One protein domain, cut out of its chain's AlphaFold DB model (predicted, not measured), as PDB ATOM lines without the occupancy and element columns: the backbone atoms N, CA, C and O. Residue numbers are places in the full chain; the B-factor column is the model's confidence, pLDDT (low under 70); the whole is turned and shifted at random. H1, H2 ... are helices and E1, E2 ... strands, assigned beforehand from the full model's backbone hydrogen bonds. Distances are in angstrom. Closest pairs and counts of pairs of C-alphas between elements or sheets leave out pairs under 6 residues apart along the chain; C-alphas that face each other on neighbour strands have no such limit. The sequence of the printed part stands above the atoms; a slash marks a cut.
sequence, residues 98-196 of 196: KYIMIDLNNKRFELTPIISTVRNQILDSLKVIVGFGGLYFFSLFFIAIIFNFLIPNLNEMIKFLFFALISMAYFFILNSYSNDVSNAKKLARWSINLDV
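Overview. This is residues 98 to 196 of the 196 residues of an uncharacterized protein of Photobacterium phosphoreum (UniProt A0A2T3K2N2). The domain is a long helical hairpin, with H1 and H2 loosely side by side, and a small two-strand hairpin, E1 and E2, that packs on the last part of H2, at the end away from the link between the helices. The two helices make the length of a rod whose C-alphas span 67 by 21 by 18 A along their three main axes. The printed part has 99 residues, with two named strands followed by two named helices in the order E1, E2, H1, H2; the sheet has the order E1 - E2 and is antiparallel. The class is mostly helix, and the whole is extended, with a radius of gyration of the C-alphas of 20.3 A.

Arrangement. E1, residues 100 to 103, and E2, residues 108 to 111, form a hairpin of antiparallel neighbour strands, with 140 degrees between their N-to-C directions. Across the pair, N 101 and O 110 are 2.9 A apart and N 103 and O 108 are 2.8 A apart, both within hydrogen-bond range. H1, residues 118 to 149, is apart from E1. H1 and H2, residues 156 to 192, form a helical hairpin: they touch, and their closest C-alphas, those of Phe 147 and Lys 159, are 7.4 A apart. Their lines stand at a shallow tilt of 14 degrees, opposite ways, and their centres are 13.4 A apart. The closest C-alphas of E2 and H2, those of Phe 109 and Ala 188, are 4.9 A apart. The closest C-alphas of E1 and H2, those of Ile 100 and Ala 184, are 6.0 A apart. Every O i to N i+4 pair of H1 is within hydrogen-bond range, and 32 of 33 are in H2.

Along the chain. E1 runs from Ile 100, with its C-alpha at (185.278, 112.384, 121.345), to Asp 103, and E2 from Arg 108 to Leu 111. H1 runs from Val 118, with its C-alpha at (172.013, 116.542, 126.483), to Phe 149, and measures 45.3 A from first to last C-alpha. H2, the longest helix, runs from Glu 156 to Ile 192, with C-alpha 192 at (182.730, 123.477, 113.082), and measures 54.7 A.

Size, cuts and confidence. The two C-alphas farthest apart, those of Asn 153 and Val 196, are 67.6 A apart. The printed part has no cut, and Val 196 is the chain's last residue. The link E1 to E2 is tight, and the links E2 to H1 and H1 to H2 are short. The mean pLDDT of the printed part is 77.8; residue 150 and residues 191 to 196 are under 70.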
ATOM      1  N   LYS A  98     185.802 107.726 124.892       84.56
ATOM      2  CA  LYS A  98     184.351 107.567 124.973       84.56
ATOM      3  C   LYS A  98     183.554 108.854 124.746       84.56
ATOM      4  O   LYS A  98     182.341 108.758 124.598       84.56
ATOM      5  N   TYR A  99     184.180 110.031 124.746       86.56
ATOM      6  CA  TYR A  99     183.513 111.324 124.564       86.56
ATOM      7  C   TYR A  99     183.751 111.962 123.203       86.56
ATOM      8  O   TYR A  99     182.892 112.707 122.731       86.56
ATOM      9  N   ILE A 100     184.892 111.692 122.569       88.19
ATOM     10  CA  ILE A 100     185.278 112.384 121.345       88.19
ATOM     11  C   ILE A 100     185.902 111.440 120.328       88.19
ATOM     12  O   ILE A 100     186.800 110.654 120.641       88.19
ATOM     13  N   MET A 101     185.442 111.571 119.090       88.88
ATOM     14  CA  MET A 101     185.937 110.841 117.931       88.88
ATOM     15  C   MET A 101     186.320 111.812 116.814       88.88
ATOM     16  O   MET A 101     185.922 112.980 116.824       88.88
ATOM     17  N   ILE A 102     187.121 111.327 115.869       88.06
ATOM     18  CA  ILE A 102     187.482 112.060 114.657       88.06
ATOM     19  C   ILE A 102     186.625 111.516 113.520       88.06
ATOM     20  O   ILE A 102     186.692 110.336 113.187       88.06
ATOM     21  N   ASP A 103     185.827 112.386 112.918       87.62
ATOM     22  CA  ASP A 103     185.150 112.103 111.664       87.62
ATOM     23  C   ASP A 103     186.105 112.457 110.520       87.62
ATOM     24  O   ASP A 103     186.257 113.620 110.143       87.62
ATOM     25  N   LEU A 104     186.782 111.434 109.998       85.75
ATOM     26  CA  LEU A 104     187.760 111.575 108.917       85.75
ATOM     27  C   LEU A 104     187.121 112.031 107.597       85.75
ATOM     28  O   LEU A 104     187.792 112.685 106.801       85.75
ATOM     29  N   ASN A 105     185.836 111.731 107.370       85.56
ATOM     30  CA  ASN A 105     185.135 112.115 106.142       85.56
ATOM     31  C   ASN A 105     184.838 113.613 106.135       85.56
ATOM     32  O   ASN A 105     185.050 114.288 105.131       85.56
ATOM     33  N   ASN A 106     184.389 114.130 107.280       82.75
ATOM     34  CA  ASN A 106     184.080 115.545 107.459       82.75
ATOM     35  C   ASN A 106     185.239 116.341 108.084       82.75
ATOM     36  O   ASN A 106     185.043 117.491 108.460       82.75
ATOM     37  N   LYS A 107     186.427 115.731 108.227       83.50
ATOM     38  CA  LYS A 107     187.657 116.334 108.772       83.50
ATOM     39  C   LYS A 107     187.447 117.110 110.078       83.50
ATOM     40  O   LYS A 107     187.987 118.199 110.263       83.50
ATOM     41  N   ARG A 108     186.663 116.555 111.000       84.81
ATOM     42  CA  ARG A 108     186.222 117.268 112.206       84.81
ATOM     43  C   ARG A 108     186.218 116.381 113.438       84.81
ATOM     44  O   ARG A 108     186.039 115.172 113.357       84.81
ATOM     45  N   PHE A 109     186.349 117.005 114.602       87.62
ATOM     46  CA  PHE A 109     186.024 116.356 115.867       87.62
ATOM     47  C   PHE A 109     184.515 116.280 116.047       87.62
ATOM     48  O   PHE A 109     183.819 117.278 115.843       87.62
ATOM     49  N   GLU A 110     184.032 115.130 116.498       87.25
ATOM     50  CA  GLU A 110     182.626 114.899 116.788       87.25
ATOM     51  C   GLU A 110     182.458 114.266 118.171       87.25
ATOM     52  O   GLU A 110     183.297 113.499 118.650       87.25
ATOM     53  N   LEU A 111     181.359 114.616 118.837       87.38
ATOM     54  CA  LEU A 111     180.967 113.945 120.068       87.38
ATOM     55  C   LEU A 111     180.511 112.529 119.736       87.38
ATOM     56  O   LEU A 111     179.721 112.317 118.818       87.38
ATOM     57  N   THR A 112     180.948 111.559 120.526       87.25
ATOM     58  CA  THR A 112     180.453 110.189 120.380       87.25
ATOM     59  C   THR A 112     178.939 110.125 120.643       87.25
ATOM     60  O   THR A 112     178.397 110.942 121.397       87.25
ATOM     61  N   PRO A 113     178.228 109.103 120.126       83.88
ATOM     62  CA  PRO A 113     176.799 108.901 120.401       83.88
ATOM     63  C   PRO A 113     176.450 108.837 121.901       83.88
ATOM     64  O   PRO A 113     175.338 109.176 122.316       83.88
ATOM     65  N   ILE A 114     177.424 108.438 122.727       79.62
ATOM     66  CA  ILE A 114     177.308 108.344 124.186       79.62
ATOM     67  C   ILE A 114     177.047 109.716 124.812       79.62
ATOM     68  O   ILE A 114     176.320 109.796 125.793       79.62
ATOM     69  N   ILE A 115     177.591 110.801 124.258       83.94
ATOM     70  CA  ILE A 115     177.398 112.157 124.795       83.94
ATOM     71  C   ILE A 115     176.899 113.164 123.754       83.94
ATOM     72  O   ILE A 115     176.887 114.366 124.020       83.94
ATOM     73  N   SER A 116     176.450 112.704 122.586       82.12
ATOM     74  CA  SER A 116     175.970 113.569 121.500       82.12
ATOM     75  C   SER A 116     174.722 114.373 121.882       82.12
ATOM     76  O   SER A 116     174.530 115.487 121.402       82.12
ATOM     77  N   THR A 117     173.897 113.858 122.801       82.88
ATOM     78  CA  THR A 117     172.680 114.529 123.279       82.88
ATOM     79  C   THR A 117     172.794 114.965 124.737       82.88
ATOM     80  O   THR A 117     173.441 114.312 125.555       82.88
ATOM     81  N   VAL A 118     172.093 116.048 125.094       77.81
ATOM     82  CA  VAL A 118     172.013 116.542 126.483       77.81
ATOM     83  C   VAL A 118     171.470 115.464 127.426       77.81
ATOM     84  O   VAL A 118     171.971 115.306 128.536       77.81
ATOM     85  N   ARG A 119     170.496 114.664 126.970       79.12
ATOM     86  CA  ARG A 119     169.956 113.539 127.743       79.12
ATOM     87  C   ARG A 119     171.038 112.512 128.073       79.12
ATOM     88  O   ARG A 119     171.167 112.133 129.233       79.12
ATOM     89  N   ASN A 120     171.815 112.079 127.081       81.06
ATOM     90  CA  ASN A 120     172.844 111.068 127.314       81.06
ATOM     91  C   ASN A 120     173.987 111.610 128.185       81.06
ATOM     92  O   ASN A 120     174.510 110.882 129.021       81.06
ATOM     93  N   GLN A 121     174.303 112.904 128.072       79.81
ATOM     94  CA  GLN A 121     175.260 113.577 128.956       79.81
ATOM     95  C   GLN A 121     174.802 113.549 130.415       79.81
ATOM     96  O   GLN A 121     175.571 113.158 131.286       79.81
ATOM     97  N   ILE A 122     173.543 113.919 130.679       80.06
ATOM     98  CA  ILE A 122     172.976 113.883 132.034       80.06
ATOM     99  C   ILE A 122     173.005 112.454 132.578       80.06
ATOM    100  O   ILE A 122     173.360 112.252 133.734       80.06
ATOM    101  N   LEU A 123     172.680 111.457 131.750       83.25
ATOM    102  CA  LEU A 123     172.736 110.052 132.152       83.25
ATOM    103  C   LEU A 123     174.164 109.588 132.472       83.25
ATOM    104  O   LEU A 123     174.339 108.881 133.460       83.25
ATOM    105  N   ASP A 124     175.181 109.978 131.695       81.12
ATOM    106  CA  ASP A 124     176.575 109.610 131.998       81.12
ATOM    107  C   ASP A 124     177.072 110.312 133.273       81.12
ATOM    108  O   ASP A 124     177.631 109.665 134.160       81.12
ATOM    109  N   SER A 125     176.752 111.600 133.443       77.75
ATOM    110  CA  SER A 125     177.029 112.332 134.685       77.75
ATOM    111  C   SER A 125     176.330 111.710 135.893       77.75
ATOM    112  O   SER A 125     176.943 111.573 136.949       77.75
ATOM    113  N   LEU A 126     175.076 111.275 135.748       78.81
ATOM    114  CA  LEU A 126     174.344 110.579 136.805       78.81
ATOM    115  C   LEU A 126     174.979 109.235 137.148       78.81
ATOM    116  O   LEU A 126     175.064 108.917 138.326       78.81
ATOM    117  N   LYS A 127     175.469 108.458 136.174       82.12
ATOM    118  CA  LYS A 127     176.186 107.204 136.467       82.12
ATOM    119  C   LYS A 127     177.418 107.451 137.329       82.12
ATOM    120  O   LYS A 127     177.669 106.688 138.257       82.12
ATOM    121  N   VAL A 128     178.157 108.523 137.055       78.94
ATOM    122  CA  VAL A 128     179.321 108.899 137.864       78.94
ATOM    123  C   VAL A 128     178.908 109.390 139.240       78.94
ATOM    124  O   VAL A 128     179.461 108.918 140.226       78.94
ATOM    125  N   ILE A 129     177.897 110.253 139.340       77.38
ATOM    126  CA  ILE A 129     177.400 110.736 140.634       77.38
ATOM    127  C   ILE A 129     176.832 109.590 141.475       77.38
ATOM    128  O   ILE A 129     177.096 109.531 142.664       77.38
ATOM    129  N   VAL A 130     176.078 108.662 140.890       80.38
ATOM    130  CA  VAL A 130     175.490 107.530 141.618       80.38
ATOM    131  C   VAL A 130     176.564 106.507 141.986       80.38
ATOM    132  O   VAL A 130     176.608 106.059 143.129       80.38
ATOM    133  N   GLY A 131     177.465 106.170 141.060       77.44
ATOM    134  CA  GLY A 131     178.546 105.214 141.304       77.44
ATOM    135  C   GLY A 131     179.560 105.722 142.331       77.44
ATOM    136  O   GLY A 131     179.782 105.088 143.362       77.44
ATOM    137  N   PHE A 132     180.139 106.899 142.089       73.19
ATOM    138  CA  PHE A 132     181.108 107.497 143.007       73.19
ATOM    139  C   PHE A 132     180.448 108.078 144.254       73.19
ATOM    140  O   PHE A 132     181.045 108.018 145.322       73.19
ATOM    141  N   GLY A 133     179.223 108.595 144.160       76.88
ATOM    142  CA  GLY A 133     178.474 109.086 145.317       76.88
ATOM    143  C   GLY A 133     178.055 107.965 146.258       76.88
ATOM    144  O   GLY A 133     178.116 108.150 147.469       76.88
ATOM    145  N   GLY A 134     177.724 106.781 145.732       77.44
ATOM    146  CA  GLY A 134     177.514 105.582 146.543       77.44
ATOM    147  C   GLY A 134     178.785 105.167 147.286       77.44
ATOM    148  O   GLY A 134     178.751 104.984 148.501       77.44
ATOM    149  N   LEU A 135     179.924 105.102 146.587       75.25
ATOM    150  CA  LEU A 135     181.231 104.821 147.201       75.25
ATOM    151  C   LEU A 135     181.637 105.880 148.234       75.25
ATOM    152  O   LEU A 135     182.190 105.539 149.276       75.25
ATOM    153  N   TYR A 136     181.344 107.150 147.967       78.88
ATOM    154  CA  TYR A 136     181.580 108.255 148.888       78.88
ATOM    155  C   TYR A 136     180.712 108.142 150.141       78.88
ATOM    156  O   TYR A 136     181.210 108.239 151.255       78.88
ATOM    157  N   PHE A 137     179.417 107.872 149.988       75.81
ATOM    158  CA  PHE A 137     178.527 107.686 151.128       75.81
ATOM    159  C   PHE A 137     178.945 106.474 151.972       75.81
ATOM    160  O   PHE A 137     178.978 106.541 153.200       75.81
ATOM    161  N   PHE A 138     179.334 105.382 151.311       77.56
ATOM    162  CA  PHE A 138     179.821 104.176 151.970       77.56
ATOM    163  C   PHE A 138     181.147 104.410 152.704       77.56
ATOM    164  O   PHE A 138     181.314 103.944 153.832       77.56
ATOM    165  N   SER A 139     182.073 105.172 152.112       75.50
ATOM    166  CA  SER A 139     183.333 105.525 152.766       75.50
ATOM    167  C   SER A 139     183.093 106.419 153.979       75.50
ATOM    168  O   SER A 139     183.621 106.124 155.047       75.50
ATOM    169  N   LEU A 140     182.228 107.433 153.869       77.50
ATOM    170  CA  LEU A 140     181.837 108.277 154.999       77.50
ATOM    171  C   LEU A 140     181.221 107.467 156.144       77.50
ATOM    172  O   LEU A 140     181.559 107.699 157.304       77.50
ATOM    173  N   PHE A 141     180.361 106.498 155.825       77.75
ATOM    174  CA  PHE A 141     179.742 105.618 156.813       77.75
ATOM    175  C   PHE A 141     180.780 104.763 157.556       77.75
ATOM    176  O   PHE A 141     180.800 104.741 158.787       77.75
ATOM    177  N   PHE A 142     181.695 104.115 156.829       76.38
ATOM    178  CA  PHE A 142     182.767 103.318 157.437       76.38
ATOM    179  C   PHE A 142     183.738 104.164 158.260       76.38
ATOM    180  O   PHE A 142     184.143 103.766 159.351       76.38
ATOM    181  N   ILE A 143     184.083 105.347 157.764       75.12
ATOM    182  CA  ILE A 143     184.946 106.294 158.464       75.12
ATOM    183  C   ILE A 143     184.291 106.743 159.772       75.12
ATOM    184  O   ILE A 143     184.948 106.737 160.810       75.12
ATOM    185  N   ALA A 144     182.996 107.063 159.754       75.94
ATOM    186  CA  ALA A 144     182.252 107.419 160.957       75.94
ATOM    187  C   ALA A 144     182.246 106.280 161.992       75.94
ATOM    188  O   ALA A 144     182.434 106.539 163.181       75.94
ATOM    189  N   ILE A 145     182.101 105.023 161.553       78.00
ATOM    190  CA  ILE A 145     182.197 103.846 162.433       78.00
ATOM    191  C   ILE A 145     183.601 103.728 163.037       78.00
ATOM    192  O   ILE A 145     183.724 103.586 164.250       78.00
ATOM    193  N   ILE A 146     184.659 103.834 162.224       74.31
ATOM    194  CA  ILE A 146     186.055 103.742 162.684       74.31
ATOM    195  C   ILE A 146     186.368 104.837 163.708       74.31
ATOM    196  O   ILE A 146     186.918 104.540 164.767       74.31
ATOM    197  N   PHE A 147     185.987 106.089 163.442       73.88
ATOM    198  CA  PHE A 147     186.229 107.191 164.378       73.88
ATOM    199  C   PHE A 147     185.433 107.055 165.681       73.88
ATOM    200  O   PHE A 147     185.944 107.452 166.725       73.88
ATOM    201  N   ASN A 148     184.227 106.477 165.651       73.38
ATOM    202  CA  ASN A 148     183.443 106.239 166.867       73.38
ATOM    203  C   ASN A 148     183.923 105.028 167.679       73.38
ATOM    204  O   ASN A 148     183.856 105.072 168.904       73.38
ATOM    205  N   PHE A 149     184.406 103.961 167.033       72.81
ATOM    206  CA  PHE A 149     184.783 102.719 167.720       72.81
ATOM    207  C   PHE A 149     186.272 102.603 168.053       72.81
ATOM    208  O   PHE A 149     186.611 102.178 169.154       72.81
ATOM    209  N   LEU A 150     187.173 102.945 167.125       68.38
ATOM    210  CA  LEU A 150     188.614 102.758 167.333       68.38
ATOM    211  C   LEU A 150     189.272 103.930 168.061       68.38
ATOM    212  O   LEU A 150     190.292 103.729 168.717       68.38
ATOM    213  N   ILE A 151     188.733 105.147 167.935       73.38
ATOM    214  CA  ILE A 151     189.358 106.342 168.520       73.38
ATOM    215  C   ILE A 151     188.316 107.283 169.154       73.38
ATOM    216  O   ILE A 151     188.191 108.443 168.752       73.38
ATOM    217  N   PRO A 152     187.577 106.819 170.179       70.88
ATOM    218  CA  PRO A 152     186.477 107.582 170.772       70.88
ATOM    219  C   PRO A 152     186.927 108.922 171.375       70.88
ATOM    220  O   PRO A 152     186.188 109.902 171.323       70.88
ATOM    221  N   ASN A 153     188.170 108.998 171.863       77.50
ATOM    222  CA  ASN A 153     188.742 110.190 172.503       77.50
ATOM    223  C   ASN A 153     189.403 111.172 171.520       77.50
ATOM    224  O   ASN A 153     190.053 112.128 171.947       77.50
ATOM    225  N   LEU A 154     189.308 110.934 170.207       71.88
ATOM    226  CA  LEU A 154     189.886 111.844 169.223       71.88
ATOM    227  C   LEU A 154     189.120 113.174 169.231       71.88
ATOM    228  O   LEU A 154     187.891 113.184 169.220       71.88
ATOM    229  N   ASN A 155     189.845 114.292 169.214       80.88
ATOM    230  CA  ASN A 155     189.254 115.630 169.199       80.88
ATOM    231  C   ASN A 155     188.290 115.789 168.003       80.88
ATOM    232  O   ASN A 155     188.668 115.522 166.859       80.88
ATOM    233  N   GLU A 156     187.073 116.273 168.263       77.88
ATOM    234  CA  GLU A 156     186.037 116.537 167.253       77.88
ATOM    235  C   GLU A 156     186.532 117.442 166.114       77.88
ATOM    236  O   GLU A 156     186.182 117.242 164.951       77.88
ATOM    237  N   MET A 157     187.442 118.376 166.412       72.25
ATOM    238  CA  MET A 157     188.071 119.227 165.401       72.25
ATOM    239  C   MET A 157     188.894 118.417 164.384       72.25
ATOM    240  O   MET A 157     188.897 118.731 163.195       72.25
ATOM    241  N   ILE A 158     189.572 117.354 164.825       74.19
ATOM    242  CA  ILE A 158     190.386 116.498 163.949       74.19
ATOM    243  C   ILE A 158     189.475 115.613 163.086       74.19
ATOM    244  O   ILE A 158     189.726 115.470 161.889       74.19
ATOM    245  N   LYS A 159     188.382 115.083 163.656       72.94
ATOM    246  CA  LYS A 159     187.361 114.328 162.903       72.94
ATOM    247  C   LYS A 159     186.754 115.189 161.787       72.94
ATOM    248  O   LYS A 159     186.655 114.743 160.644       72.94
ATOM    249  N   PHE A 160     186.428 116.448 162.094       75.19
ATOM    250  CA  PHE A 160     185.904 117.406 161.121       75.19
ATOM    251  C   PHE A 160     186.896 117.709 159.987       75.19
ATOM    252  O   PHE A 160     186.517 117.676 158.816       75.19
ATOM    253  N   LEU A 161     188.174 117.953 160.305       73.56
ATOM    254  CA  LEU A 161     189.208 118.202 159.291       73.56
ATOM    255  C   LEU A 161     189.384 117.013 158.337       73.56
ATOM    256  O   LEU A 161     189.534 117.205 157.129       73.56
ATOM    257  N   PHE A 162     189.319 115.788 158.856       73.81
ATOM    258  CA  PHE A 162     189.418 114.582 158.037       73.81
ATOM    259  C   PHE A 162     188.219 114.440 157.087       73.81
ATOM    260  O   PHE A 162     188.388 114.169 155.898       73.81
ATOM    261  N   PHE A 163     187.008 114.709 157.583       74.06
ATOM    262  CA  PHE A 163     185.795 114.735 156.765       74.06
ATOM    263  C   PHE A 163     185.865 115.799 155.658       74.06
ATOM    264  O   PHE A 163     185.521 115.529 154.503       74.06
ATOM    265  N   ALA A 164     186.362 116.994 155.987       74.81
ATOM    266  CA  ALA A 164     186.544 118.082 155.032       74.81
ATOM    267  C   ALA A 164     187.539 117.713 153.916       74.81
ATOM    268  O   ALA A 164     187.262 117.966 152.744       74.81
ATOM    269  N   LEU A 165     188.655 117.054 154.250       76.62
ATOM    270  CA  LEU A 165     189.643 116.591 153.268       76.62
ATOM    271  C   LEU A 165     189.058 115.568 152.286       76.62
ATOM    272  O   LEU A 165     189.286 115.669 151.080       76.62
ATOM    273  N   ILE A 166     188.269 114.613 152.779       76.31
ATOM    274  CA  ILE A 166     187.637 113.586 151.937       76.31
ATOM    275  C   ILE A 166     186.553 114.195 151.047       76.31
ATOM    276  O   ILE A 166     186.481 113.880 149.858       76.31
ATOM    277  N   SER A 167     185.768 115.128 151.589       76.38
ATOM    278  CA  SER A 167     184.783 115.900 150.821       76.38
ATOM    279  C   SER A 167     185.453 116.698 149.695       76.38
ATOM    280  O   SER A 167     184.977 116.715 148.561       76.38
ATOM    281  N   MET A 168     186.595 117.322 149.991       76.88
ATOM    282  CA  MET A 168     187.381 118.088 149.026       76.88
ATOM    283  C   MET A 168     187.976 117.190 147.933       76.88
ATOM    284  O   MET A 168     187.876 117.526 146.754       76.88
ATOM    285  N   ALA A 169     188.519 116.021 148.286       76.25
ATOM    286  CA  ALA A 169     189.004 115.040 147.314       76.25
ATOM    287  C   ALA A 169     187.883 114.557 146.373       76.25
ATOM    288  O   ALA A 169     188.063 114.517 145.156       76.25
ATOM    289  N   TYR A 170     186.701 114.263 146.920       79.19
ATOM    290  CA  TYR A 170     185.530 113.878 146.132       79.19
ATOM    291  C   TYR A 170     185.083 114.986 145.164       79.19
ATOM    292  O   TYR A 170     184.821 114.724 143.987       79.19
ATOM    293  N   PHE A 171     185.073 116.241 145.620       77.81
ATOM    294  CA  PHE A 171     184.766 117.399 144.779       77.81
ATOM    295  C   PHE A 171     185.740 117.544 143.598       77.81
ATOM    296  O   PHE A 171     185.309 117.819 142.477       77.81
ATOM    297  N   PHE A 172     187.041 117.307 143.809       76.25
ATOM    298  CA  PHE A 172     188.022 117.320 142.719       76.25
ATOM    299  C   PHE A 172     187.760 116.232 141.670       76.25
ATOM    300  O   PHE A 172     187.839 116.522 140.476       76.25
ATOM    301  N   ILE A 173     187.394 115.017 142.091       77.44
ATOM    302  CA  ILE A 173     187.071 113.907 141.175       77.44
ATOM    303  C   ILE A 173     185.863 114.266 140.299       77.44
ATOM    304  O   ILE A 173     185.922 114.132 139.073       77.44
ATOM    305  N   LEU A 174     184.790 114.787 140.903       75.81
ATOM    306  CA  LEU A 174     183.599 115.215 140.162       75.81
ATOM    307  C   LEU A 174     183.900 116.356 139.180       75.81
ATOM    308  O   LEU A 174     183.441 116.327 138.035       75.81
ATOM    309  N   ASN A 175     184.698 117.342 139.597       75.06
ATOM    310  CA  ASN A 175     185.089 118.450 138.728       75.06
ATOM    311  C   ASN A 175     185.939 117.997 137.543       75.06
ATOM    312  O   ASN A 175     185.739 118.498 136.438       75.06
ATOM    313  N   SER A 176     186.860 117.048 137.745       76.56
ATOM    314  CA  SER A 176     187.658 116.483 136.653       76.56
ATOM    315  C   SER A 176     186.755 115.875 135.581       76.56
ATOM    316  O   SER A 176     186.866 116.216 134.407       76.56
ATOM    317  N   TYR A 177     185.781 115.066 135.997       76.56
ATOM    318  CA  TYR A 177     184.841 114.427 135.083       76.56
ATOM    319  C   TYR A 177     183.960 115.439 134.325       76.56
ATOM    320  O   TYR A 177     183.744 115.316 133.117       76.56
ATOM    321  N   SER A 178     183.466 116.473 135.014       76.56
ATOM    322  CA  SER A 178     182.691 117.548 134.378       76.56
ATOM    323  C   SER A 178     183.525 118.330 133.354       76.56
ATOM    324  O   SER A 178     183.020 118.724 132.296       76.56
ATOM    325  N   ASN A 179     184.810 118.545 133.646       82.56
ATOM    326  CA  ASN A 179     185.727 119.226 132.740       82.56
ATOM    327  C   ASN A 179     185.958 118.427 131.453       82.56
ATOM    328  O   ASN A 179     185.968 119.038 130.387       82.56
ATOM    329  N   ASP A 180     186.050 117.097 131.511       83.81
ATOM    330  CA  ASP A 180     186.241 116.255 130.320       83.81
ATOM    331  C   ASP A 180     185.090 116.398 129.316       83.81
ATOM    332  O   ASP A 180     185.315 116.616 128.123       83.81
ATOM    333  N   VAL A 181     183.842 116.364 129.797       82.56
ATOM    334  CA  VAL A 181     182.649 116.544 128.948       82.56
ATOM    335  C   VAL A 181     182.590 117.964 128.374       82.56
ATOM    336  O   VAL A 181     182.247 118.162 127.205       82.56
ATOM    337  N   SER A 182     182.937 118.976 129.175       84.75
ATOM    338  CA  SER A 182     182.992 120.373 128.723       84.75
ATOM    339  C   SER A 182     184.071 120.593 127.653       84.75
ATOM    340  O   SER A 182     183.823 121.235 126.627       84.75
ATOM    341  N   ASN A 183     185.249 120.001 127.849       85.50
ATOM    342  CA  ASN A 183     186.369 120.057 126.918       85.50
ATOM    343  C   ASN A 183     186.046 119.338 125.604       85.50
ATOM    344  O   ASN A 183     186.298 119.907 124.542       85.50
ATOM    345  N   ALA A 184     185.392 118.172 125.654       84.75
ATOM    346  CA  ALA A 184     184.900 117.476 124.464       84.75
ATOM    347  C   ALA A 184     183.947 118.361 123.643       84.75
ATOM    348  O   ALA A 184     184.125 118.528 122.437       84.75
ATOM    349  N   LYS A 185     182.992 119.036 124.300       84.56
ATOM    350  CA  LYS A 185     182.090 119.998 123.637       84.56
ATOM    351  C   LYS A 185     182.818 121.190 123.034       84.56
ATOM    352  O   LYS A 185     182.353 121.761 122.049       84.56
ATOM    353  N   LYS A 186     183.890 121.654 123.675       85.69
ATOM    354  CA  LYS A 186     184.691 122.768 123.168       85.69
ATOM    355  C   LYS A 186     185.444 122.347 121.908       85.69
ATOM    356  O   LYS A 186     185.406 123.089 120.934       85.69
ATOM    357  N   LEU A 187     186.051 121.162 121.916       85.06
ATOM    358  CA  LEU A 187     186.777 120.597 120.778       85.06
ATOM    359  C   LEU A 187     185.836 120.349 119.581       85.06
ATOM    360  O   LEU A 187     186.106 120.814 118.478       85.06
ATOM    361  N   ALA A 188     184.669 119.742 119.823       83.69
ATOM    362  CA  ALA A 188     183.651 119.508 118.792       83.69
ATOM    363  C   ALA A 188     183.010 120.801 118.244       83.69
ATOM    364  O   ALA A 188     182.516 120.824 117.126       83.69
ATOM    365  N   ARG A 189     183.005 121.905 119.005       82.44
ATOM    366  CA  ARG A 189     182.592 123.223 118.483       82.44
ATOM    367  C   ARG A 189     183.681 123.901 117.667       82.44
ATOM    368  O   ARG A 189     183.375 124.633 116.735       82.44
ATOM    369  N   TRP A 190     184.939 123.690 118.035       72.75
ATOM    370  CA  TRP A 190     186.072 124.233 117.296       72.75
ATOM    371  C   TRP A 190     186.181 123.640 115.900       72.75
ATOM    372  O   TRP A 190     186.533 124.365 114.979       72.75
ATOM    373  N   SER A 191     185.846 122.361 115.741       65.12
ATOM    374  CA  SER A 191     185.881 121.695 114.443       65.12
ATOM    375  C   SER A 191     184.874 122.269 113.440       65.12
ATOM    376  O   SER A 191     185.204 122.384 112.271       65.12
ATOM    377  N   ILE A 192     183.717 122.752 113.905       58.81
ATOM    378  CA  ILE A 192     182.730 123.477 113.082       58.81
ATOM    379  C   ILE A 192     183.297 124.811 112.554       58.81
ATOM    380  O   ILE A 192     182.886 125.292 111.504       58.81
ATOM    381  N   ASN A 193     184.256 125.410 113.265       54.81
ATOM    382  CA  ASN A 193     184.876 126.686 112.892       54.81
ATOM    383  C   ASN A 193     186.189 126.522 112.102       54.81
ATOM    384  O   ASN A 193     186.846 127.525 111.832       54.81
ATOM    385  N   LEU A 194     186.618 125.291 111.793       53.56
ATOM    386  CA  LEU A 194     187.788 125.046 110.936       53.56
ATOM    387  C   LEU A 194     187.458 125.206 109.440       53.56
ATOM    388  O   LEU A 194     188.381 125.362 108.649       53.56
ATOM    389  N   ASP A 195     186.171 125.234 109.081       49.59
ATOM    390  CA  ASP A 195     185.666 125.389 107.707       49.59
ATOM    391  C   ASP A 195     185.578 126.864 107.228       49.59
ATOM    392  O   ASP A 195     185.016 127.134 106.165       49.59
ATOM    393  N   VAL A 196     186.118 127.824 108.001       43.62
ATOM    394  CA  VAL A 196     186.171 129.276 107.697       43.62
ATOM    395  C   VAL A 196     187.613 129.775 107.708       43.62
ATOM    396  O   VAL A 196     187.982 130.506 106.763       43.62
TER     397      VAL A 196